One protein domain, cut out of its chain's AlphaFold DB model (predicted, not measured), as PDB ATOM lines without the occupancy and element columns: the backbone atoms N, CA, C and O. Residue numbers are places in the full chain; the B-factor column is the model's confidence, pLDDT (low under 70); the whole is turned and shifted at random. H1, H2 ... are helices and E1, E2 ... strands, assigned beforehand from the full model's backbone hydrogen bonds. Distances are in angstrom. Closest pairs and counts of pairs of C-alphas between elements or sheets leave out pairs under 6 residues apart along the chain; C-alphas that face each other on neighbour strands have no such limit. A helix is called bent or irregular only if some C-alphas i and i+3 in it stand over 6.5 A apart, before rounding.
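This is residues 956 to 1113 and 1145 to 1167 of the 1167 residues of the protein "Predicted protein" of Phaeodactylum tricornutum (strain CCAP 1055/1) (UniProt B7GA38). A twisted wall of seven strands has H1, H2, H4 and H6 over one face, the long H6 crossing H4. H5 lies off the sheet, beyond E7, and its residues 1095 to 1100 stick out. The printed part has 181 residues with six named helices and seven named strands, in the order H1 E1 H2 H3 H4 E2 E3 E4 E5 E6 E7 H5 H6; the class is mixed, helices and strands. The sheet, branched at E4, is mixed: E1 and E5 are parallel, the other neighbour pairs antiparallel. The whole is compact, with a radius of gyration of the C-alphas of 17.0 A and spans of 49 by 43 by 35 A.

H1, residues 956 to 965, runs along E6, residues 1075 to 1080, at 4 degrees on the local plane and a height over the sheet of 8.2 A; its Ala 965 and Val 1079 are the closest C-alphas, 6.4 A. E1, residues 972 to 978, has E6 on one side, N 974 to O 1078 3.0 A, and E5, residues 1062 to 1068, on the other side, N 975 to O 1064 3.0 A. H2, residues 985 to 994, runs across E3, residues 1033 to 1038, at 87 degrees on the local plane; the closest C-alphas, Gly 989 and Leu 1037, are 5.0 A apart. H3, residues 999 to 1002, only grazes the sheet. H4, residues 1005 to 1015, runs along E5 at 11 degrees on the local plane, at a height over the sheet of 9.1 A. E4, residues 1044 to 1057, bends by 66 degrees at residue 1050; E3 and E2, residues 1022 to 1027, lie on one side of it, N 1035 to O 1047 3.0 A and N 1026 to O 1054 3.0 A, and E5 on the other side, N 1053 to O 1065 2.9 A. E3, E4 and E5 form a meander, each strand the antiparallel neighbour of the one before. E6 and E7, residues 1086 to 1092, are a hairpin, N 1077 to O 1090 3.0 A. H5, residues 1095 to 1107, touches no helix. H6, residues 1145 to 1165, touches H4 with residues 1147 to 1155 alone, only just about perpendicular at 73 degrees; the closest C-alphas are those of Ala 1009 and Thr 1151, 5.4 A. Every O i to N i+4 pair is within hydrogen-bond range in H1, H2 and H4, with 7 of 9 in H5 and 15 of 17 in H6; H3 is too short for one.

H1 begins at C-alpha 956, (121.457, 145.842, 171.525). E4 is 34.8 A long and H6 30.1 A, ending at C-alpha 1165, (126.290, 120.709, 150.812). H6 is only just irregular: C-alphas 1157 and 1160 are 6.7 A apart.

The C-alphas farthest apart, those of Lys 967 and Gly 1042, are 51.4 A apart. Residues 1114 to 1144 are not printed, a gap of 27.5 A between C-alphas 1113 and 1145. Of the links printed whole, none is long. No printed residue is under 70 in pLDDT.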
ATOM      1  N   LYS A 956     121.916 144.667 172.291       92.56
ATOM      2  CA  LYS A 956     121.457 145.842 171.525       92.56
ATOM      3  C   LYS A 956     121.245 145.498 170.042       92.56
ATOM      4  O   LYS A 956     120.158 145.744 169.515       92.56
ATOM      5  N   TYR A 957     122.249 144.907 169.381       92.94
ATOM      6  CA  TYR A 957     122.242 144.705 167.926       92.94
ATOM      7  C   TYR A 957     121.136 143.746 167.454       92.94
ATOM      8  O   TYR A 957     120.438 144.042 166.481       92.94
ATOM      9  N   VAL A 958     120.895 142.649 168.184       95.62
ATOM     10  CA  VAL A 958     119.819 141.689 167.886       95.62
ATOM     11  C   VAL A 958     118.456 142.352 168.017       95.62
ATOM     12  O   VAL A 958     117.642 142.295 167.090       95.62
ATOM     13  N   ARG A 959     118.210 143.032 169.143       95.62
ATOM     14  CA  ARG A 959     116.943 143.723 169.387       95.62
ATOM     15  C   ARG A 959     116.682 144.801 168.334       95.62
ATOM     16  O   ARG A 959     115.602 144.816 167.750       95.62
ATOM     17  N   LYS A 960     117.668 145.651 168.032       96.56
ATOM     18  CA  LYS A 960     117.561 146.713 167.014       96.56
ATOM     19  C   LYS A 960     117.288 146.163 165.615       96.56
ATOM     20  O   LYS A 960     116.426 146.692 164.916       96.56
ATOM     21  N   THR A 961     117.956 145.077 165.235       97.94
ATOM     22  CA  THR A 961     117.754 144.414 163.937       97.94
ATOM     23  C   THR A 961     116.342 143.843 163.819       97.94
ATOM     24  O   THR A 961     115.664 144.085 162.822       97.94
ATOM     25  N   ARG A 962     115.842 143.167 164.862       97.19
ATOM     26  CA  ARG A 962     114.465 142.640 164.896       97.19
ATOM     27  C   ARG A 962     113.413 143.756 164.915       97.19
ATOM     28  O   ARG A 962     112.442 143.683 164.165       97.19
ATOM     29  N   GLU A 963     113.625 144.817 165.700       97.31
ATOM     30  CA  GLU A 963     112.787 146.031 165.712       97.31
ATOM     31  C   GLU A 963     112.722 146.717 164.333       97.31
ATOM     32  O   GLU A 963     111.705 147.339 164.009       97.31
ATOM     33  N   PHE A 964     113.798 146.649 163.540       98.12
ATOM     34  CA  PHE A 964     113.843 147.183 162.180       98.12
ATOM     35  C   PHE A 964     113.137 146.254 161.186       98.12
ATOM     36  O   PHE A 964     112.245 146.707 160.470       98.12
ATOM     37  N   ALA A 965     113.476 144.961 161.168       97.69
ATOM     38  CA  ALA A 965     112.888 143.975 160.259       97.69
ATOM     39  C   ALA A 965     111.361 143.867 160.423       97.69
ATOM     40  O   ALA A 965     110.627 143.856 159.436       97.69
ATOM     41  N   ALA A 966     110.850 143.925 161.659       96.81
ATOM     42  CA  ALA A 966     109.410 143.938 161.941       96.81
ATOM     43  C   ALA A 966     108.657 145.141 161.329       96.81
ATOM     44  O   ALA A 966     107.444 145.076 161.136       96.81
ATOM     45  N   LYS A 967     109.358 146.237 161.006       96.94
ATOM     46  CA  LYS A 967     108.801 147.426 160.331       96.94
ATOM     47  C   LYS A 967     108.918 147.362 158.804       96.94
ATOM     48  O   LYS A 967     108.350 148.218 158.131       96.94
ATOM     49  N   HIS A 968     109.608 146.355 158.263       96.06
ATOM     50  CA  HIS A 968     109.866 146.176 156.834       96.06
ATOM     51  C   HIS A 968     109.391 144.779 156.384       96.06
ATOM     52  O   HIS A 968     110.191 143.846 156.273       96.06
ATOM     53  N   PRO A 969     108.077 144.589 156.142       93.88
ATOM     54  CA  PRO A 969     107.528 143.299 155.728       93.88
ATOM     55  C   PRO A 969     108.182 142.771 154.446       93.88
ATOM     56  O   PRO A 969     108.314 143.504 153.466       93.88
ATOM     57  N   GLY A 970     108.564 141.493 154.446       93.19
ATOM     58  CA  GLY A 970     109.299 140.871 153.339       93.19
ATOM     59  C   GLY A 970     110.802 141.171 153.323       93.19
ATOM     60  O   GLY A 970     111.463 140.825 152.349       93.19
ATOM     61  N   SER A 971     111.336 141.809 154.368       97.00
ATOM     62  CA  SER A 971     112.780 141.887 154.607       97.00
ATOM     63  C   SER A 971     113.341 140.584 155.192       97.00
ATOM     64  O   SER A 971     112.611 139.820 155.828       97.00
ATOM     65  N   HIS A 972     114.636 140.349 154.990       98.25
ATOM     66  CA  HIS A 972     115.353 139.149 155.421       98.25
ATOM     67  C   HIS A 972     116.532 139.496 156.338       98.25
ATOM     68  O   HIS A 972     117.307 140.409 156.038       98.25
ATOM     69  N   VAL A 973     116.676 138.766 157.449       98.62
ATOM     70  CA  VAL A 973     117.685 139.028 158.490       98.62
ATOM     71  C   VAL A 973     118.857 138.056 158.377       98.62
ATOM     72  O   VAL A 973     118.659 136.843 158.297       98.62
ATOM     73  N   THR A 974     120.080 138.584 158.448       98.62
ATOM     74  CA  THR A 974     121.307 137.787 158.607       98.62
ATOM     75  C   THR A 974     122.031 138.194 159.886       98.62
ATOM     76  O   THR A 974     122.371 139.364 160.050       98.62
ATOM     77  N   PHE A 975     122.302 137.235 160.774       98.44
ATOM     78  CA  PHE A 975     123.218 137.426 161.904       98.44
ATOM     79  C   PHE A 975     124.633 137.006 161.502       98.44
ATOM     80  O   PHE A 975     124.809 135.956 160.884       98.44
ATOM     81  N   VAL A 976     125.634 137.817 161.845       97.62
ATOM     82  CA  VAL A 976     127.038 137.605 161.485       97.62
ATOM     83  C   VAL A 976     127.904 137.578 162.741       97.62
ATOM     84  O   VAL A 976     128.002 138.579 163.452       97.62
ATOM     85  N   SER A 977     128.565 136.447 162.982       95.31
ATOM     86  CA  SER A 977     129.572 136.298 164.034       95.31
ATOM     87  C   SER A 977     130.958 136.174 163.420       95.31
ATOM     88  O   SER A 977     131.197 135.298 162.594       95.31
ATOM     89  N   ASN A 978     131.894 136.999 163.868       94.56
ATOM     90  CA  ASN A 978     133.278 136.958 163.407       94.56
ATOM     91  C   ASN A 978     134.215 136.656 164.580       94.56
ATOM     92  O   ASN A 978     133.935 137.055 165.711       94.56
ATOM     93  N   ASN A 979     135.308 135.947 164.299       92.00
ATOM     94  CA  ASN A 979     136.470 135.856 165.177       92.00
ATOM     95  C   ASN A 979     137.705 136.430 164.459       92.00
ATOM     96  O   ASN A 979     137.749 136.549 163.234       92.00
ATOM     97  N   ALA A 980     138.734 136.753 165.240       91.81
ATOM     98  CA  ALA A 980     139.991 137.319 164.761       91.81
ATOM     99  C   ALA A 980     141.134 136.281 164.715       91.81
ATOM    100  O   ALA A 980     142.250 136.581 165.134       91.81
ATOM    101  N   TYR A 981     140.870 135.053 164.249       92.81
ATOM    102  CA  TYR A 981     141.959 134.111 163.965       92.81
ATOM    103  C   TYR A 981     142.734 134.556 162.728       92.81
ATOM    104  O   TYR A 981     142.156 135.039 161.752       92.81
ATOM    105  N   GLU A 982     144.048 134.345 162.746       94.19
ATOM    106  CA  GLU A 982     144.861 134.499 161.544       94.19
ATOM    107  C   GLU A 982     144.437 133.451 160.511       94.19
ATOM    108  O   GLU A 982     144.214 132.287 160.847       94.19
ATOM    109  N   ASN A 983     144.335 133.845 159.241       95.56
ATOM    110  CA  ASN A 983     143.982 132.925 158.159       95.56
ATOM    111  C   ASN A 983     145.213 132.111 157.717       95.56
ATOM    112  O   ASN A 983     145.731 132.274 156.611       95.56
ATOM    113  N   THR A 984     145.722 131.290 158.636       97.06
ATOM    114  CA  THR A 984     146.893 130.423 158.469       97.06
ATOM    115  C   THR A 984     146.557 128.987 158.892       97.06
ATOM    116  O   THR A 984     145.763 128.797 159.819       97.06
ATOM    117  N   PRO A 985     147.146 127.957 158.247       96.88
ATOM    118  CA  PRO A 985     146.949 126.557 158.628       96.88
ATOM    119  C   PRO A 985     147.239 126.275 160.105       96.88
ATOM    120  O   PRO A 985     146.548 125.473 160.723       96.88
ATOM    121  N   GLU A 986     148.233 126.950 160.680       96.56
ATOM    122  CA  GLU A 986     148.664 126.781 162.065       96.56
ATOM    123  C   GLU A 986     147.644 127.367 163.054       96.56
ATOM    124  O   GLU A 986     147.271 126.705 164.023       96.56
ATOM    125  N   SER A 987     147.155 128.587 162.794       96.12
ATOM    126  CA  SER A 987     146.169 129.260 163.652       96.12
ATOM    127  C   SER A 987     144.800 128.585 163.565       96.12
ATOM    128  O   SER A 987     144.168 128.309 164.587       96.12
ATOM    129  N   LEU A 988     144.360 128.222 162.354       97.00
ATOM    130  CA  LEU A 988     143.112 127.485 162.155       97.00
ATOM    131  C   LEU A 988     143.204 126.029 162.639       97.00
ATOM    132  O   LEU A 988     142.232 125.532 163.200       97.00
ATOM    133  N   GLY A 989     144.358 125.364 162.511       97.25
ATOM    134  CA  GLY A 989     144.593 124.015 163.040       97.25
ATOM    135  C   GLY A 989     144.531 123.954 164.569       97.25
ATOM    136  O   GLY A 989     143.849 123.092 165.126       97.25
ATOM    137  N   GLU A 990     145.150 124.915 165.268       96.19
ATOM    138  CA  GLU A 990     144.961 125.106 166.717       96.19
ATOM    139  C   GLU A 990     143.491 125.356 167.058       96.19
ATOM    140  O   GLU A 990     142.937 124.722 167.959       96.19
ATOM    141  N   CYS A 991     142.835 126.217 166.285       94.44
ATOM    142  CA  CYS A 991     141.449 126.593 166.493       94.44
ATOM    143  C   CYS A 991     140.467 125.431 166.246       94.44
ATOM    144  O   CYS A 991     139.390 125.399 166.849       94.44
ATOM    145  N   PHE A 992     140.810 124.481 165.373       96.44
ATOM    146  CA  PHE A 992     140.039 123.264 165.113       96.44
ATOM    147  C   PHE A 992     140.270 122.202 166.196       96.44
ATOM    148  O   PHE A 992     139.314 121.555 166.615       96.44
ATOM    149  N   GLU A 993     141.502 122.042 166.691       95.19
ATOM    150  CA  GLU A 993     141.805 121.099 167.776       95.19
ATOM    151  C   GLU A 993     141.221 121.548 169.119       95.19
ATOM    152  O   GLU A 993     140.583 120.756 169.814       95.19
ATOM    153  N   ARG A 994     141.406 122.824 169.483       90.12
ATOM    154  CA  ARG A 994     140.893 123.385 170.741       90.12
ATOM    155  C   ARG A 994     139.366 123.378 170.801       90.12
ATOM    156  O   ARG A 994     138.810 123.183 171.875       90.12
ATOM    157  N   ASN A 995     138.716 123.590 169.657       90.19
ATOM    158  CA  ASN A 995     137.263 123.668 169.523       90.19
ATOM    159  C   ASN A 995     136.731 122.483 168.693       90.19
ATOM    160  O   ASN A 995     135.987 122.669 167.723       90.19
ATOM    161  N   ALA A 996     137.165 121.264 169.036       91.00
ATOM    162  CA  ALA A 996     136.869 120.030 168.301       91.00
ATOM    163  C   ALA A 996     135.373 119.641 168.273       91.00
ATOM    164  O   ALA A 996     134.986 118.739 167.531       91.00
ATOM    165  N   GLU A 997     134.521 120.319 169.046       88.12
ATOM    166  CA  GLU A 997     133.060 120.262 168.936       88.12
ATOM    167  C   GLU A 997     132.504 120.929 167.659       88.12
ATOM    168  O   GLU A 997     131.335 120.722 167.321       88.12
ATOM    169  N   GLY A 998     133.335 121.690 166.938       93.31
ATOM    170  CA  GLY A 998     133.028 122.305 165.646       93.31
ATOM    171  C   GLY A 998     132.415 123.707 165.738       93.31
ATOM    172  O   GLY A 998     131.840 124.111 166.754       93.31
ATOM    173  N   MET A 999     132.515 124.466 164.643       95.62
ATOM    174  CA  MET A 999     132.143 125.886 164.575       95.62
ATOM    175  C   MET A 999     130.709 126.157 165.054       95.62
ATOM    176  O   MET A 999     130.480 127.138 165.761       95.62
ATOM    177  N   LEU A1000     129.740 125.300 164.706       96.12
ATOM    178  CA  LEU A1000     128.337 125.521 165.079       96.12
ATOM    179  C   LEU A1000     128.073 125.353 166.581       96.12
ATOM    180  O   LEU A1000     127.174 126.004 167.104       96.12
ATOM    181  N   LYS A1001     128.851 124.512 167.277       92.56
ATOM    182  CA  LYS A1001     128.740 124.316 168.731       92.56
ATOM    183  C   LYS A1001     129.578 125.309 169.533       92.56
ATOM    184  O   LYS A1001     129.163 125.729 170.610       92.56
ATOM    185  N   ASN A1002     130.747 125.680 169.018       89.69
ATOM    186  CA  ASN A1002     131.678 126.555 169.721       89.69
ATOM    187  C   ASN A1002     131.384 128.048 169.505       89.69
ATOM    188  O   ASN A1002     131.331 128.817 170.468       89.69
ATOM    189  N   MET A1003     131.198 128.442 168.242       91.62
ATOM    190  CA  MET A1003     131.185 129.834 167.791       91.62
ATOM    191  C   MET A1003     129.764 130.300 167.458       91.62
ATOM    192  O   MET A1003     129.225 131.153 168.157       91.62
ATOM    193  N   ALA A1004     129.124 129.701 166.448       96.12
ATOM    194  CA  ALA A1004     127.804 130.129 165.965       96.12
ATOM    195  C   ALA A1004     126.631 129.688 166.871       96.12
ATOM    196  O   ALA A1004     125.469 129.904 166.532       96.12
ATOM    197  N   ILE A1005     126.914 129.067 168.021       96.25
ATOM    198  CA  ILE A1005     125.898 128.576 168.963       96.25
ATOM    199  C   ILE A1005     125.030 129.712 169.520       96.25
ATOM    200  O   ILE A1005     123.842 129.512 169.753       96.25
ATOM    201  N   HIS A1006     125.591 130.915 169.674       95.88
ATOM    202  CA  HIS A1006     124.828 132.083 170.108       95.88
ATOM    203  C   HIS A1006     123.817 132.504 169.032       95.88
ATOM    204  O   HIS A1006     122.648 132.700 169.341       95.88
ATOM    205  N   GLU A1007     124.222 132.575 167.761       97.56
ATOM    206  CA  GLU A1007     123.327 132.838 166.628       97.56
ATOM    207  C   GLU A1007     122.241 131.763 166.500       97.56
ATOM    208  O   GLU A1007     121.072 132.092 166.302       97.56
ATOM    209  N   LEU A1008     122.591 130.485 166.681       98.25
ATOM    210  CA  LEU A1008     121.607 129.404 166.725       98.25
ATOM    211  C   LEU A1008     120.606 129.587 167.882       98.25
ATOM    212  O   LEU A1008     119.414 129.348 167.682       98.25
ATOM    213  N   ALA A1009     121.037 130.089 169.045       98.19
ATOM    214  CA  ALA A1009     120.133 130.406 170.151       98.19
ATOM    215  C   ALA A1009     119.167 131.552 169.798       98.19
ATOM    216  O   ALA A1009     117.990 131.479 170.160       98.19
ATOM    217  N   LEU A1010     119.596 132.559 169.022       98.06
ATOM    218  CA  LEU A1010     118.698 133.599 168.485       98.06
ATOM    219  C   LEU A1010     117.631 132.999 167.565       98.06
ATOM    220  O   LEU A1010     116.463 133.384 167.622       98.06
ATOM    221  N   LEU A1011     118.035 132.059 166.710       98.31
ATOM    222  CA  LEU A1011     117.164 131.361 165.768       98.31
ATOM    223  C   LEU A1011     116.079 130.552 166.495       98.31
ATOM    224  O   LEU A1011     114.897 130.690 166.169       98.31
ATOM    225  N   VAL A1012     116.460 129.778 167.515       98.56
ATOM    226  CA  VAL A1012     115.516 129.043 168.375       98.56
ATOM    227  C   VAL A1012     114.595 130.012 169.124       98.56
ATOM    228  O   VAL A1012     113.377 129.874 169.074       98.56
ATOM    229  N   SER A1013     115.162 131.040 169.762       97.69
ATOM    230  CA  SER A1013     114.419 131.958 170.642       97.69
ATOM    231  C   SER A1013     113.442 132.874 169.900       97.69
ATOM    232  O   SER A1013     112.438 133.297 170.473       97.69
ATOM    233  N   PHE A1014     113.748 133.246 168.652       96.81
ATOM    234  CA  PHE A1014     113.076 134.360 167.975       96.81
ATOM    235  C   PHE A1014     112.542 134.065 166.571       96.81
ATOM    236  O   PHE A1014     111.787 134.892 166.056       96.81
ATOM    237  N   TYR A1015     112.914 132.936 165.960       97.38
ATOM    238  CA  TYR A1015     112.516 132.566 164.594       97.38
ATOM    239  C   TYR A1015     111.814 131.204 164.511       97.38
ATOM    240  O   TYR A1015     111.564 130.726 163.403       97.38
ATOM    241  N   ASP A1016     111.437 130.610 165.652       96.81
ATOM    242  CA  ASP A1016     110.726 129.321 165.722       96.81
ATOM    243  C   ASP A1016     111.542 128.171 165.090       96.81
ATOM    244  O   ASP A1016     111.006 127.240 164.490       96.81
ATOM    245  N   VAL A1017     112.876 128.242 165.166       98.50
ATOM    246  CA  VAL A1017     113.758 127.192 164.637       98.50
ATOM    247  C   VAL A1017     113.851 126.045 165.644       98.50
ATOM    248  O   VAL A1017     114.290 126.233 166.771       98.50
ATOM    249  N   SER A1018     113.488 124.841 165.208       98.50
ATOM    250  CA  SER A1018     113.734 123.576 165.912       98.50
ATOM    251  C   SER A1018     114.060 122.491 164.884       98.50
ATOM    252  O   SER A1018     113.713 122.635 163.707       98.50
ATOM    253  N   VAL A1019     114.674 121.380 165.291       98.25
ATOM    254  CA  VAL A1019     114.933 120.228 164.406       98.25
ATOM    255  C   VAL A1019     113.641 119.715 163.755       98.25
ATOM    256  O   VAL A1019     113.628 119.353 162.576       98.25
ATOM    257  N   GLU A1020     112.528 119.731 164.486       98.19
ATOM    258  CA  GLU A1020     111.202 119.367 163.986       98.19
ATOM    259  C   GLU A1020     110.587 120.435 163.077       98.19
ATOM    260  O   GLU A1020     109.781 120.077 162.215       98.19
ATOM    261  N   ASN A1021     110.932 121.717 163.240       98.44
ATOM    262  CA  ASN A1021     110.327 122.817 162.488       98.44
ATOM    263  C   ASN A1021     111.153 123.306 161.286       98.44
ATOM    264  O   ASN A1021     110.617 124.013 160.435       98.44
ATOM    265  N   ILE A1022     112.422 122.911 161.143       98.69
ATOM    266  CA  ILE A1022     113.204 123.178 159.924       98.69
ATOM    267  C   ILE A1022     112.540 122.478 158.723       98.69
ATOM    268  O   ILE A1022     112.298 121.268 158.735       98.69
ATOM    269  N   ALA A1023     112.236 123.249 157.677       98.38
ATOM    270  CA  ALA A1023     111.774 122.747 156.384       98.38
ATOM    271  C   ALA A1023     112.942 122.589 155.404       98.38
ATOM    272  O   ALA A1023     113.041 121.575 154.714       98.38
ATOM    273  N   GLU A1024     113.828 123.583 155.365       98.31
ATOM    274  CA  GLU A1024     114.937 123.681 154.419       98.31
ATOM    275  C   GLU A1024     116.133 124.378 155.081       98.31
ATOM    276  O   GLU A1024     115.970 125.266 155.925       98.31
ATOM    277  N   VAL A1025     117.339 123.957 154.699       98.44
ATOM    278  CA  VAL A1025     118.598 124.634 155.021       98.44
ATOM    279  C   VAL A1025     119.458 124.681 153.766       98.44
ATOM    280  O   VAL A1025     119.671 123.644 153.134       98.44
ATOM    281  N   THR A1026     119.977 125.862 153.442       98.56
ATOM    282  CA  THR A1026     120.750 126.106 152.218       98.56
ATOM    283  C   THR A1026     122.036 126.844 152.554       98.56
ATOM    284  O   THR A1026     121.992 127.958 153.076       98.56
ATOM    285  N   ALA A1027     123.178 126.222 152.264       98.50
ATOM    286  CA  ALA A1027     124.500 126.823 152.391       98.50
ATOM    287  C   ALA A1027     124.787 127.775 151.220       98.50
ATOM    288  O   ALA A1027     124.598 127.429 150.051       98.50
ATOM    289  N   ASP A1028     125.313 128.955 151.533       98.38
ATOM    290  CA  ASP A1028     125.898 129.874 150.563       98.38
ATOM    291  C   ASP A1028     127.281 129.337 150.166       98.38
ATOM    292  O   ASP A1028     128.259 129.487 150.905       98.38
ATOM    293  N   LYS A1029     127.348 128.658 149.017       97.69
ATOM    294  CA  LYS A1029     128.578 128.023 148.518       97.69
ATOM    295  C   LYS A1029     129.621 129.012 147.984       97.69
ATOM    296  O   LYS A1029     130.743 128.592 147.726       97.69
ATOM    297  N   GLU A1030     129.269 130.282 147.775       97.81
ATOM    298  CA  GLU A1030     130.229 131.308 147.347       97.81
ATOM    299  C   GLU A1030     130.978 131.874 148.556       97.81
ATOM    300  O   GLU A1030     132.188 132.098 148.502       97.81
ATOM    301  N   PHE A1031     130.271 132.055 149.676       98.06
ATOM    302  CA  PHE A1031     130.885 132.482 150.926       98.06
ATOM    303  C   PHE A1031     131.624 131.347 151.650       98.06
ATOM    304  O   PHE A1031     132.735 131.561 152.136       98.06
ATOM    305  N   SER A1032     131.009 130.169 151.761       98.44
ATOM    306  CA  SER A1032     131.394 129.140 152.740       98.44
ATOM    307  C   SER A1032     132.536 128.229 152.291       98.44
ATOM    308  O   SER A1032     132.658 127.903 151.112       98.44
ATOM    309  N   SER A1033     133.309 127.718 153.250       97.31
ATOM    310  CA  SER A1033     134.353 126.719 153.014       97.31
ATOM    311  C   SER A1033     134.544 125.767 154.201       97.31
ATOM    312  O   SER A1033     134.043 125.971 155.307       97.31
ATOM    313  N   MET A1034     135.237 124.663 153.930       96.75
ATOM    314  CA  MET A1034     135.710 123.702 154.922       96.75
ATOM    315  C   MET A1034     137.184 123.426 154.668       96.75
ATOM    316  O   MET A1034     137.607 123.335 153.513       96.75
ATOM    317  N   GLN A1035     137.941 123.207 155.736       97.06
ATOM    318  CA  GLN A1035     139.346 122.822 155.657       97.06
ATOM    319  C   GLN A1035     139.592 121.542 156.462       97.06
ATOM    320  O   GLN A1035     138.810 121.181 157.340       97.06
ATOM    321  N   THR A1036     140.673 120.827 156.145       97.75
ATOM    322  CA  THR A1036     141.211 119.750 156.989       97.75
ATOM    323  C   THR A1036     142.640 120.117 157.337       97.75
ATOM    324  O   THR A1036     143.461 120.247 156.431       97.75
ATOM    325  N   LEU A1037     142.907 120.340 158.622       97.75
ATOM    326  CA  LEU A1037     144.159 120.911 159.114       97.75
ATOM    327  C   LEU A1037     144.689 120.101 160.308       97.75
ATOM    328  O   LEU A1037     143.884 119.691 161.152       97.75
ATOM    329  N   PRO A1038     146.012 119.890 160.416       97.69
ATOM    330  CA  PRO A1038     146.614 119.291 161.596       97.69
ATOM    331  C   PRO A1038     146.619 120.297 162.752       97.69
ATOM    332  O   PRO A1038     147.080 121.429 162.606       97.69
ATOM    333  N   GLY A1039     146.128 119.879 163.915       96.62
ATOM    334  CA  GLY A1039     146.249 120.657 165.147       96.62
ATOM    335  C   GLY A1039     147.614 120.493 165.836       96.62
ATOM    336  O   GLY A1039     148.456 119.716 165.374       96.62
ATOM    337  N   PRO A1040     147.853 121.183 166.970       96.25
ATOM    338  CA  PRO A1040     149.081 121.079 167.765       96.25
ATOM    339  C   PRO A1040     149.458 119.654 168.202       96.25
ATOM    340  O   PRO A1040     150.640 119.372 168.397       96.25
ATOM    341  N   SER A1041     148.492 118.736 168.318       96.19
ATOM    342  CA  SER A1041     148.746 117.306 168.563       96.19
ATOM    343  C   SER A1041     149.284 116.536 167.346       96.19
ATOM    344  O   SER A1041     149.642 115.363 167.470       96.19
ATOM    345  N   GLY A1042     149.311 117.156 166.162       96.19
ATOM    346  CA  GLY A1042     149.606 116.514 164.880       96.19
ATOM    347  C   GLY A1042     148.452 115.676 164.315       96.19
ATOM    348  O   GLY A1042     148.644 114.964 163.331       96.19
ATOM    349  N   LYS A1043     147.265 115.725 164.931       97.56
ATOM    350  CA  LYS A1043     146.049 115.067 164.439       97.56
ATOM    351  C   LYS A1043     145.280 116.000 163.504       97.56
ATOM    352  O   LYS A1043     145.093 117.169 163.828       97.56
ATOM    353  N   ASP A1044     144.777 115.462 162.395       97.56
ATOM    354  CA  ASP A1044     143.908 116.194 161.472       97.56
ATOM    355  C   ASP A1044     142.500 116.415 162.050       97.56
ATOM    356  O   ASP A1044     141.876 115.499 162.602       97.56
ATOM    357  N   TYR A1045     141.981 117.626 161.851       97.44
ATOM    358  CA  TYR A1045     140.610 118.028 162.152       97.44
ATOM    359  C   TYR A1045     139.964 118.622 160.897       97.44
ATOM    360  O   TYR A1045     140.587 119.423 160.201       97.44
ATOM    361  N   THR A1046     138.715 118.247 160.614       96.31
ATOM    362  CA  THR A1046     137.929 118.773 159.487       96.31
ATOM    363  C   THR A1046     136.763 119.600 160.012       96.31
ATOM    364  O   THR A1046     135.868 119.045 160.651       96.31
ATOM    365  N   ASP A1047     136.740 120.897 159.712       97.25
ATOM    366  CA  ASP A1047     135.642 121.793 160.089       97.25
ATOM    367  C   ASP A1047     135.529 122.998 159.134       97.25
ATOM    368  O   ASP A1047     136.333 123.172 158.213       97.25
ATOM    369  N   PHE A1048     134.505 123.821 159.341       98.00
ATOM    370  CA  PHE A1048     134.340 125.112 158.684       98.00
ATOM    371  C   PHE A1048     135.372 126.129 159.202       98.00
ATOM    372  O   PHE A1048     135.480 126.374 160.409       98.00
ATOM    373  N   ASP A1049     136.083 126.780 158.283       97.06
ATOM    374  CA  ASP A1049     136.788 128.041 158.536       97.06
ATOM    375  C   ASP A1049     135.822 129.232 158.431       97.06
ATOM    376  O   ASP A1049     135.865 130.141 159.261       97.06
ATOM    377  N   LYS A1050     134.863 129.156 157.499       97.94
ATOM    378  CA  LYS A1050     133.728 130.082 157.379       97.94
ATOM    379  C   LYS A1050     132.488 129.400 156.794       97.94
ATOM    380  O   LYS A1050     132.581 128.566 155.897       97.94
ATOM    381  N   ILE A1051     131.306 129.768 157.275       98.56
ATOM    382  CA  ILE A1051     130.015 129.225 156.832       98.56
ATOM    383  C   ILE A1051     128.978 130.343 156.756       98.56
ATOM    384  O   ILE A1051     128.920 131.216 157.618       98.56
ATOM    385  N   LYS A1052     128.113 130.300 155.750       98.62
ATOM    386  CA  LYS A1052     126.880 131.081 155.700       98.62
ATOM    387  C   LYS A1052     125.757 130.185 155.213       98.62
ATOM    388  O   LYS A1052     125.923 129.440 154.251       98.62
ATOM    389  N   PHE A1053     124.617 130.240 155.884       98.75
ATOM    390  CA  PHE A1053     123.455 129.434 155.537       98.75
ATOM    391  C   PHE A1053     122.153 130.146 155.882       98.75
ATOM    392  O   PHE A1053     122.094 130.966 156.798       98.75
ATOM    393  N   THR A1054     121.098 129.795 155.155       98.69
ATOM    394  CA  THR A1054     119.722 130.213 155.428       98.69
ATOM    395  C   THR A1054     118.932 129.023 155.947       98.69
ATOM    396  O   THR A1054     119.030 127.929 155.389       98.69
ATOM    397  N   ILE A1055     118.137 129.237 156.995       98.69
ATOM    398  CA  ILE A1055     117.125 128.292 157.467       98.69
ATOM    399  C   ILE A1055     115.747 128.832 157.124       98.69
ATOM    400  O   ILE A1055     115.441 129.997 157.384       98.69
ATOM    401  N   LYS A1056     114.900 127.940 156.611       98.50
ATOM    402  CA  LYS A1056     113.472 128.166 156.419       98.50
ATOM    403  C   LYS A1056     112.687 127.181 157.277       98.50
ATOM    404  O   LYS A1056     112.916 125.970 157.217       98.50
ATOM    405  N   THR A1057     111.759 127.687 158.080       98.50
ATOM    406  CA  THR A1057     110.881 126.864 158.928       98.50
ATOM    407  C   THR A1057     109.616 126.440 158.181       98.50
ATOM    408  O   THR A1057     109.204 127.076 157.208       98.50
ATOM    409  N   LYS A1058     108.948 125.382 158.653       98.12
ATOM    410  CA  LYS A1058     107.661 124.908 158.108       98.12
ATOM    411  C   LYS A1058     106.540 125.933 158.294       98.12
ATOM    412  O   LYS A1058     105.604 125.953 157.500       98.12
ATOM    413  N   ASN A1059     106.680 126.808 159.290       95.50
ATOM    414  CA  ASN A1059     105.768 127.916 159.570       95.50
ATOM    415  C   ASN A1059     106.056 129.174 158.723       95.50
ATOM    416  O   ASN A1059     105.298 130.140 158.790       95.50
ATOM    417  N   GLY A1060     107.099 129.157 157.883       94.44
ATOM    418  CA  GLY A1060     107.387 130.209 156.904       94.44
ATOM    419  C   GLY A1060     108.354 131.303 157.365       94.44
ATOM    420  O   GLY A1060     108.624 132.209 156.580       94.44
ATOM    421  N   ASN A1061     108.909 131.219 158.579       96.25
ATOM    422  CA  ASN A1061     110.013 132.091 158.995       96.25
ATOM    423  C   ASN A1061     111.286 131.739 158.217       96.25
ATOM    424  O   ASN A1061     111.570 130.553 158.010       96.25
ATOM    425  N   GLU A1062     112.063 132.754 157.848       97.25
ATOM    426  CA  GLU A1062     113.318 132.623 157.108       97.25
ATOM    427  C   GLU A1062     114.373 133.560 157.715       97.25
ATOM    428  O   GLU A1062     114.066 134.697 158.077       97.25
ATOM    429  N   VAL A1063     115.591 133.051 157.914       98.50
ATOM    430  CA  VAL A1063     116.684 133.765 158.598       98.50
ATOM    431  C   VAL A1063     118.032 133.135 158.246       98.50
ATOM    432  O   VAL A1063     118.123 131.918 158.064       98.50
ATOM    433  N   SER A1064     119.083 133.949 158.144       98.69
ATOM    434  CA  SER A1064     120.444 133.478 157.865       98.69
ATOM    435  C   SER A1064     121.398 133.660 159.041       98.69
ATOM    436  O   SER A1064     121.286 134.602 159.829       98.69
ATOM    437  N   VAL A1065     122.396 132.783 159.090       98.69
ATOM    438  CA  VAL A1065     123.579 132.898 159.945       98.69
ATOM    439  C   VAL A1065     124.814 132.887 159.054       98.69
ATOM    440  O   VAL A1065     124.909 132.079 158.129       98.69
ATOM    441  N   GLN A1066     125.762 133.770 159.347       98.50
ATOM    442  CA  GLN A1066     127.115 133.776 158.808       98.50
ATOM    443  C   GLN A1066     128.099 133.710 159.981       98.50
ATOM    444  O   GLN A1066     127.972 134.469 160.940       98.50
ATOM    445  N   ALA A1067     129.080 132.818 159.908       98.25
ATOM    446  CA  ALA A1067     130.170 132.732 160.865       98.25
ATOM    447  C   ALA A1067     131.512 132.616 160.135       98.25
ATOM    448  O   ALA A1067     131.639 131.825 159.201       98.25
ATOM    449  N   ASP A1068     132.503 133.402 160.551       97.56
ATOM    450  CA  ASP A1068     133.830 133.451 159.928       97.56
ATOM    451  C   ASP A1068     134.924 133.484 161.002       97.56
ATOM    452  O   ASP A1068     135.024 134.447 161.771       97.56
ATOM    453  N   ARG A1069     135.757 132.433 161.078       96.50
ATOM    454  CA  ARG A1069     136.841 132.360 162.073       96.50
ATOM    455  C   ARG A1069     137.886 133.467 161.874       96.50
ATOM    456  O   ARG A1069     138.569 133.796 162.841       96.50
ATOM    457  N   CYS A1070     137.977 134.047 160.678       95.56
ATOM    458  CA  CYS A1070     138.949 135.066 160.283       95.56
ATOM    459  C   CYS A1070     138.301 136.423 159.930       95.56
ATOM    460  O   CYS A1070     138.983 137.313 159.421       95.56
ATOM    461  N   GLY A1071     136.998 136.598 160.187       93.69
ATOM    462  CA  GLY A1071     136.229 137.790 159.807       93.69
ATOM    463  C   GLY A1071     136.505 139.058 160.632       93.69
ATOM    464  O   GLY A1071     135.945 140.110 160.327       93.69
ATOM    465  N   GLY A1072     137.333 138.978 161.679       91.56
ATOM    466  CA  GLY A1072     137.666 140.086 162.583       91.56
ATOM    467  C   GLY A1072     136.943 140.022 163.934       91.56
ATOM    468  O   GLY A1072     136.295 139.038 164.272       91.56
ATOM    469  N   THR A1073     137.078 141.070 164.749       85.75
ATOM    470  CA  THR A1073     136.514 141.128 166.116       85.75
ATOM    471  C   THR A1073     135.024 141.451 166.171       85.75
ATOM    472  O   THR A1073     134.369 141.172 167.173       85.75
ATOM    473  N   ASP A1074     134.492 142.066 165.118       91.31
ATOM    474  CA  ASP A1074     133.202 142.746 165.171       91.31
ATOM    475  C   ASP A1074     132.103 141.836 164.623       91.31
ATOM    476  O   ASP A1074     132.108 141.470 163.445       91.31
ATOM    477  N   SER A1075     131.131 141.495 165.466       92.62
ATOM    478  CA  SER A1075     129.891 140.848 165.022       92.62
ATOM    479  C   SER A1075     128.891 141.911 164.560       92.62
ATOM    480  O   SER A1075     128.966 143.073 164.958       92.62
ATOM    481  N   PHE A1076     127.932 141.543 163.718       95.69
ATOM    482  CA  PHE A1076     126.868 142.455 163.296       95.69
ATOM    483  C   PHE A1076     125.626 141.684 162.855       95.69
ATOM    484  O   PHE A1076     125.645 140.466 162.706       95.69
ATOM    485  N   ALA A1077     124.529 142.389 162.607       98.00
ATOM    486  CA  ALA A1077     123.425 141.839 161.833       98.00
ATOM    487  C   ALA A1077     122.975 142.818 160.757       98.00
ATOM    488  O   ALA A1077     123.105 144.036 160.914       98.00
ATOM    489  N   THR A1078     122.453 142.268 159.666       98.25
ATOM    490  CA  THR A1078     121.923 143.022 158.530       98.25
ATOM    491  C   THR A1078     120.461 142.685 158.294       98.25
ATOM    492  O   THR A1078     119.986 141.587 158.600       98.25
ATOM    493  N   VAL A1079     119.745 143.651 157.724       98.56
ATOM    494  CA  VAL A1079     118.427 143.451 157.128       98.56
ATOM    495  C   VAL A1079     118.541 143.788 155.650       98.56
ATOM    496  O   VAL A1079     118.993 144.876 155.285       98.56
ATOM    497  N   THR A1080     118.124 142.852 154.809       98.38
ATOM    498  CA  THR A1080     118.033 143.015 153.354       98.38
ATOM    499  C   THR A1080     116.574 143.134 152.937       98.38
ATOM    500  O   THR A1080     115.696 142.573 153.591       98.38
ATOM    501  N   ASP A1081     116.285 143.893 151.887       96.19
ATOM    502  CA  ASP A1081     114.949 143.934 151.297       96.19
ATOM    503  C   ASP A1081     114.679 142.725 150.382       96.19
ATOM    504  O   ASP A1081     115.534 141.873 150.143       96.19
ATOM    505  N   LYS A1082     113.455 142.662 149.851       93.75
ATOM    506  CA  LYS A1082     112.993 141.637 148.900       93.75
ATOM    507  C   LYS A1082     113.835 141.527 147.613       93.75
ATOM    508  O   LYS A1082     113.720 140.527 146.912       93.75
ATOM    509  N   ASP A1083     114.601 142.567 147.274       93.19
ATOM    510  CA  ASP A1083     115.434 142.648 146.074       93.19
ATOM    511  C   ASP A1083     116.905 142.302 146.422       93.19
ATOM    512  O   ASP A1083     117.785 142.367 145.565       93.19
ATOM    513  N   GLY A1084     117.171 141.902 147.677       93.62
ATOM    514  CA  GLY A1084     118.478 141.505 148.203       93.62
ATOM    515  C   GLY A1084     119.369 142.670 148.640       93.62
ATOM    516  O   GLY A1084     120.526 142.446 148.993       93.62
ATOM    517  N   SER A1085     118.865 143.908 148.625       96.31
ATOM    518  CA  SER A1085     119.659 145.093 148.970       96.31
ATOM    519  C   SER A1085     119.716 145.288 150.481       96.31
ATOM    520  O   SER A1085     118.688 145.238 151.153       96.31
ATOM    521  N   GLU A1086     120.901 145.540 151.038       97.94
ATOM    522  CA  GLU A1086     121.047 145.867 152.461       97.94
ATOM    523  C   GLU A1086     120.395 147.224 152.769       97.94
ATOM    524  O   GLU A1086     120.773 148.252 152.211       97.94
ATOM    525  N   VAL A1087     119.409 147.214 153.668       97.75
ATOM    526  CA  VAL A1087     118.640 148.398 154.093       97.75
ATOM    527  C   VAL A1087     118.886 148.779 155.554       97.75
ATOM    528  O   VAL A1087     118.492 149.864 155.980       97.75
ATOM    529  N   PHE A1088     119.540 147.909 156.329       98.12
ATOM    530  CA  PHE A1088     119.953 148.179 157.703       98.12
ATOM    531  C   PHE A1088     121.120 147.285 158.116       98.12
ATOM    532  O   PHE A1088     121.187 146.119 157.726       98.12
ATOM    533  N   ARG A1089     121.982 147.819 158.982       97.62
ATOM    534  CA  ARG A1089     123.065 147.102 159.651       97.62
ATOM    535  C   ARG A1089     123.253 147.653 161.060       97.62
ATOM    536  O   ARG A1089     123.164 148.863 161.254       97.62
ATOM    537  N   TYR A1090     123.545 146.783 162.023       96.19
ATOM    538  CA  TYR A1090     123.935 147.180 163.379       96.19
ATOM    539  C   TYR A1090     125.103 146.318 163.866       96.19
ATOM    540  O   TYR A1090     125.062 145.096 163.722       96.19
ATOM    541  N   TYR A1091     126.127 146.960 164.431       94.44
ATOM    542  CA  TYR A1091     127.378 146.332 164.872       94.44
ATOM    543  C   TYR A1091     127.395 146.020 166.374       94.44
ATOM    544  O   TYR A1091     126.674 146.628 167.159       94.44
ATOM    545  N   MET A1092     128.257 145.083 166.755       91.12
ATOM    546  CA  MET A1092     128.659 144.769 168.121       91.12
ATOM    547  C   MET A1092     130.195 144.617 168.118       91.12
ATOM    548  O   MET A1092     130.691 143.641 167.542       91.12
ATOM    549  N   PRO A1093     130.959 145.566 168.691       91.62
ATOM    550  CA  PRO A1093     130.503 146.762 169.412       91.62
ATOM    551  C   PRO A1093     129.903 147.846 168.492       91.62
ATOM    552  O   PRO A1093     130.335 148.018 167.343       91.62
ATOM    553  N   ASP A1094     128.921 148.595 169.007       90.31
ATOM    554  CA  ASP A1094     128.467 149.850 168.394       90.31
ATOM    555  C   ASP A1094     129.394 151.035 168.747       90.31
ATOM    556  O   ASP A1094     130.464 150.847 169.320       90.31
ATOM    557  N   GLU A1095     129.060 152.251 168.310       86.94
ATOM    558  CA  GLU A1095     129.917 153.436 168.490       86.94
ATOM    559  C   GLU A1095     130.116 153.816 169.971       86.94
ATOM    560  O   GLU A1095     131.221 154.192 170.358       86.94
ATOM    561  N   GLU A1096     129.089 153.637 170.809       86.75
ATOM    562  CA  GLU A1096     129.170 153.836 172.264       86.75
ATOM    563  C   GLU A1096     130.022 152.728 172.899       86.75
ATOM    564  O   GLU A1096     130.945 153.000 173.671       86.75
ATOM    565  N   ASP A1097     129.765 151.474 172.514       89.88
ATOM    566  CA  ASP A1097     130.482 150.322 173.063       89.88
ATOM    567  C   ASP A1097     131.981 150.332 172.677       89.88
ATOM    568  O   ASP A1097     132.814 149.856 173.448       89.88
ATOM    569  N   ARG A1098     132.367 150.903 171.522       90.38
ATOM    570  CA  ARG A1098     133.775 150.995 171.070       90.38
ATOM    571  C   ARG A1098     134.665 151.825 171.991       90.38
ATOM    572  O   ARG A1098     135.809 151.430 172.214       90.38
ATOM    573  N   ALA A1099     134.168 152.940 172.525       89.62
ATOM    574  CA  ALA A1099     134.941 153.775 173.447       89.62
ATOM    575  C   ALA A1099     135.247 153.014 174.750       89.62
ATOM    576  O   ALA A1099     136.390 152.943 175.196       89.62
ATOM    577  N   MET A1100     134.235 152.337 175.296       90.88
ATOM    578  CA  MET A1100     134.373 151.466 176.464       90.88
ATOM    579  C   MET A1100     135.270 150.244 176.188       90.88
ATOM    580  O   MET A1100     136.030 149.836 177.062       90.88
ATOM    581  N   VAL A1101     135.243 149.666 174.979       92.19
ATOM    582  CA  VAL A1101     136.185 148.599 174.586       92.19
ATOM    583  C   VAL A1101     137.633 149.083 174.678       92.19
ATOM    584  O   VAL A1101     138.467 148.349 175.201       92.19
ATOM    585  N   GLN A1102     137.935 150.306 174.230       91.06
ATOM    586  CA  GLN A1102     139.283 150.881 174.335       91.06
ATOM    587  C   GLN A1102     139.690 151.120 175.797       91.06
ATOM    588  O   GLN A1102     140.784 150.722 176.191       91.06
ATOM    589  N   GLU A1103     138.795 151.675 176.625       92.94
ATOM    590  CA  GLU A1103     139.028 151.846 178.069       92.94
ATOM    591  C   GLU A1103     139.362 150.504 178.747       92.94
ATOM    592  O   GLU A1103     140.356 150.380 179.466       92.94
ATOM    593  N   LEU A1104     138.565 149.465 178.476       93.75
ATOM    594  CA  LEU A1104     138.752 148.136 179.056       93.75
ATOM    595  C   LEU A1104     140.014 147.432 178.529       93.75
ATOM    596  O   LEU A1104     140.671 146.737 179.304       93.75
ATOM    597  N   GLN A1105     140.395 147.646 177.266       93.50
ATOM    598  CA  GLN A1105     141.675 147.181 176.713       93.50
ATOM    599  C   GLN A1105     142.869 147.855 177.397       93.50
ATOM    600  O   GLN A1105     143.847 147.183 177.707       93.50
ATOM    601  N   THR A1106     142.799 149.158 177.681       93.62
ATOM    602  CA  THR A1106     143.844 149.859 178.444       93.62
ATOM    603  C   THR A1106     143.902 149.385 179.897       93.62
ATOM    604  O   THR A1106     144.989 149.237 180.449       93.62
ATOM    605  N   LYS A1107     142.747 149.099 180.509       94.19
ATOM    606  CA  LYS A1107     142.642 148.624 181.896       94.19
ATOM    607  C   LYS A1107     143.103 147.171 182.084       94.19
ATOM    608  O   LYS A1107     143.660 146.841 183.128       94.19
ATOM    609  N   TYR A1108     142.893 146.314 181.083       93.94
ATOM    610  CA  TYR A1108     143.250 144.893 181.103       93.94
ATOM    611  C   TYR A1108     144.022 144.497 179.825       93.94
ATOM    612  O   TYR A1108     143.526 143.704 179.021       93.94
ATOM    613  N   PRO A1109     145.250 145.013 179.614       92.06
ATOM    614  CA  PRO A1109     145.968 144.908 178.334       92.06
ATOM    615  C   PRO A1109     146.393 143.484 177.955       92.06
ATOM    616  O   PRO A1109     146.754 143.228 176.810       92.06
ATOM    617  N   THR A1110     146.360 142.547 178.905       91.62
ATOM    618  CA  THR A1110     146.653 141.123 178.691       91.62
ATOM    619  C   THR A1110     145.398 140.259 178.560       91.62
ATOM    620  O   THR A1110     145.524 139.051 178.354       91.62
ATOM    621  N   ALA A1111     144.197 140.837 178.693       91.38
ATOM    622  CA  ALA A1111     142.955 140.079 178.642       91.38
ATOM    623  C   ALA A1111     142.399 139.921 177.222       91.38
ATOM    624  O   ALA A1111     142.637 140.736 176.330       91.38
ATOM    625  N   MET A1112     141.661 138.830 177.010       85.31
ATOM    626  CA  MET A1112     141.160 138.442 175.690       85.31
ATOM    627  C   MET A1112     140.219 139.525 175.116       85.31
ATOM    628  O   MET A1112     139.168 139.770 175.708       85.31
ATOM    629  N   PRO A1113     140.509 140.134 173.944       82.12
ATOM    630  CA  PRO A1113     139.767 141.306 173.456       82.12
ATOM    631  C   PRO A1113     138.249 141.123 173.310       82.12
ATOM    632  O   PRO A1113     137.493 142.087 173.444       82.12
ATOM    633  N   ILE A1145     117.488 126.725 179.804       98.25
ATOM    634  CA  ILE A1145     118.134 125.459 179.419       98.25
ATOM    635  C   ILE A1145     117.362 124.688 178.332       98.25
ATOM    636  O   ILE A1145     117.985 124.053 177.484       98.25
ATOM    637  N   GLY A1146     116.030 124.815 178.263       98.12
ATOM    638  CA  GLY A1146     115.230 124.240 177.173       98.12
ATOM    639  C   GLY A1146     115.571 124.837 175.799       98.12
ATOM    640  O   GLY A1146     115.669 124.107 174.812       98.12
ATOM    641  N   VAL A1147     115.848 126.147 175.739       98.19
ATOM    642  CA  VAL A1147     116.376 126.803 174.529       98.19
ATOM    643  C   VAL A1147     117.769 126.266 174.195       98.19
ATOM    644  O   VAL A1147     118.043 126.003 173.026       98.19
ATOM    645  N   ALA A1148     118.640 126.048 175.185       97.75
ATOM    646  CA  ALA A1148     119.978 125.490 174.955       97.75
ATOM    647  C   ALA A1148     119.951 124.045 174.438       97.75
ATOM    648  O   ALA A1148     120.681 123.727 173.500       97.75
ATOM    649  N   VAL A1149     119.074 123.195 174.985       98.31
ATOM    650  CA  VAL A1149     118.836 121.834 174.482       98.31
ATOM    651  C   VAL A1149     118.471 121.876 173.003       98.31
ATOM    652  O   VAL A1149     119.119 121.200 172.203       98.31
ATOM    653  N   GLU A1150     117.495 122.695 172.609       98.50
ATOM    654  CA  GLU A1150     117.094 122.775 171.202       98.50
ATOM    655  C   GLU A1150     118.179 123.402 170.317       98.50
ATOM    656  O   GLU A1150     118.445 122.915 169.221       98.50
ATOM    657  N   THR A1151     118.891 124.412 170.817       98.19
ATOM    658  CA  THR A1151     120.022 125.038 170.113       98.19
ATOM    659  C   THR A1151     121.122 124.020 169.804       98.19
ATOM    660  O   THR A1151     121.633 123.969 168.682       98.19
ATOM    661  N   LEU A1152     121.459 123.156 170.767       96.62
ATOM    662  CA  LEU A1152     122.473 122.120 170.595       96.62
ATOM    663  C   LEU A1152     121.994 120.999 169.655       96.62
ATOM    664  O   LEU A1152     122.774 120.541 168.815       96.62
ATOM    665  N   ARG A1153     120.705 120.621 169.709       98.00
ATOM    666  CA  ARG A1153     120.071 119.701 168.738       98.00
ATOM    667  C   ARG A1153     120.141 120.248 167.314       98.00
ATOM    668  O   ARG A1153     120.497 119.517 166.392       98.00
ATOM    669  N   VAL A1154     119.846 121.536 167.137       98.38
ATOM    670  CA  VAL A1154     119.950 122.232 165.850       98.38
ATOM    671  C   VAL A1154     121.405 122.251 165.361       98.38
ATOM    672  O   VAL A1154     121.650 121.897 164.211       98.38
ATOM    673  N   ALA A1155     122.391 122.548 166.216       97.25
ATOM    674  CA  ALA A1155     123.810 122.513 165.838       97.25
ATOM    675  C   ALA A1155     124.271 121.115 165.359       97.25
ATOM    676  O   ALA A1155     124.950 120.995 164.331       97.25
ATOM    677  N   GLU A1156     123.862 120.051 166.060       95.94
ATOM    678  CA  GLU A1156     124.147 118.654 165.688       95.94
ATOM    679  C   GLU A1156     123.439 118.225 164.394       95.94
ATOM    680  O   GLU A1156     124.019 117.502 163.583       95.94
ATOM    681  N   PHE A1157     122.214 118.699 164.157       97.94
ATOM    682  CA  PHE A1157     121.449 118.431 162.936       97.94
ATOM    683  C   PHE A1157     122.009 119.156 161.701       97.94
ATOM    684  O   PHE A1157     122.035 118.591 160.602       97.94
ATOM    685  N   LEU A1158     122.448 120.408 161.865       98.31
ATOM    686  CA  LEU A1158     122.927 121.257 160.772       98.31
ATOM    687  C   LEU A1158     124.325 120.869 160.291       98.31
ATOM    688  O   LEU A1158     124.544 120.826 159.082       98.31
ATOM    689  N   THR A1159     125.249 120.560 161.209       97.12
ATOM    690  CA  THR A1159     126.658 120.261 160.888       97.12
ATOM    691  C   THR A1159     126.814 119.264 159.727       97.12
ATOM    692  O   THR A1159     127.349 119.660 158.691       97.12
ATOM    693  N   PRO A1160     126.309 118.013 159.798       97.44
ATOM    694  CA  PRO A1160     126.498 117.040 158.720       97.44
ATOM    695  C   PRO A1160     125.810 117.454 157.410       97.44
ATOM    696  O   PRO A1160     126.315 117.129 156.338       97.44
ATOM    697  N   LYS A1161     124.696 118.197 157.473       98.19
ATOM    698  CA  LYS A1161     123.960 118.674 156.290       98.19
ATOM    699  C   LYS A1161     124.705 119.779 155.554       98.19
ATOM    700  O   LYS A1161     124.792 119.747 154.331       98.19
ATOM    701  N   LEU A1162     125.254 120.742 156.287       98.38
ATOM    702  CA  LEU A1162     126.058 121.818 155.715       98.38
ATOM    703  C   LEU A1162     127.381 121.266 155.166       98.38
ATOM    704  O   LEU A1162     127.765 121.614 154.054       98.38
ATOM    705  N   GLN A1163     128.010 120.312 155.865       97.44
ATOM    706  CA  GLN A1163     129.179 119.593 155.346       97.44
ATOM    707  C   GLN A1163     128.870 118.771 154.081       97.44
ATOM    708  O   GLN A1163     129.730 118.636 153.218       97.44
ATOM    709  N   GLU A1164     127.673 118.191 153.954       97.81
ATOM    710  CA  GLU A1164     127.239 117.502 152.730       97.81
ATOM    711  C   GLU A1164     127.011 118.481 151.569       97.81
ATOM    712  O   GLU A1164     127.356 118.167 150.435       97.81
ATOM    713  N   GLN A1165     126.500 119.686 151.840       97.94
ATOM    714  CA  GLN A1165     126.290 120.709 150.812       97.94
ATOM    715  C   GLN A1165     127.584 121.366 150.309       97.94
ATOM    716  O   GLN A1165     127.570 121.902 149.203       97.94
ATOM    717  N   LEU A1166     128.681 121.345 151.071       96.31
ATOM    718  CA  LEU A1166     129.978 121.904 150.650       96.31
ATOM    719  C   LEU A1166     130.942 120.875 150.027       96.31
ATOM    720  O   LEU A1166     132.046 121.247 149.634       96.31
ATOM    721  N   LYS A1167     130.523 119.609 149.916       90.56
ATOM    722  CA  LYS A1167     131.190 118.579 149.101       90.56
ATOM    723  C   LYS A1167     130.755 118.655 147.633       90.56
ATOM    724  O   LYS A1167     131.554 118.177 146.801       90.56
TER     725      LYS A1167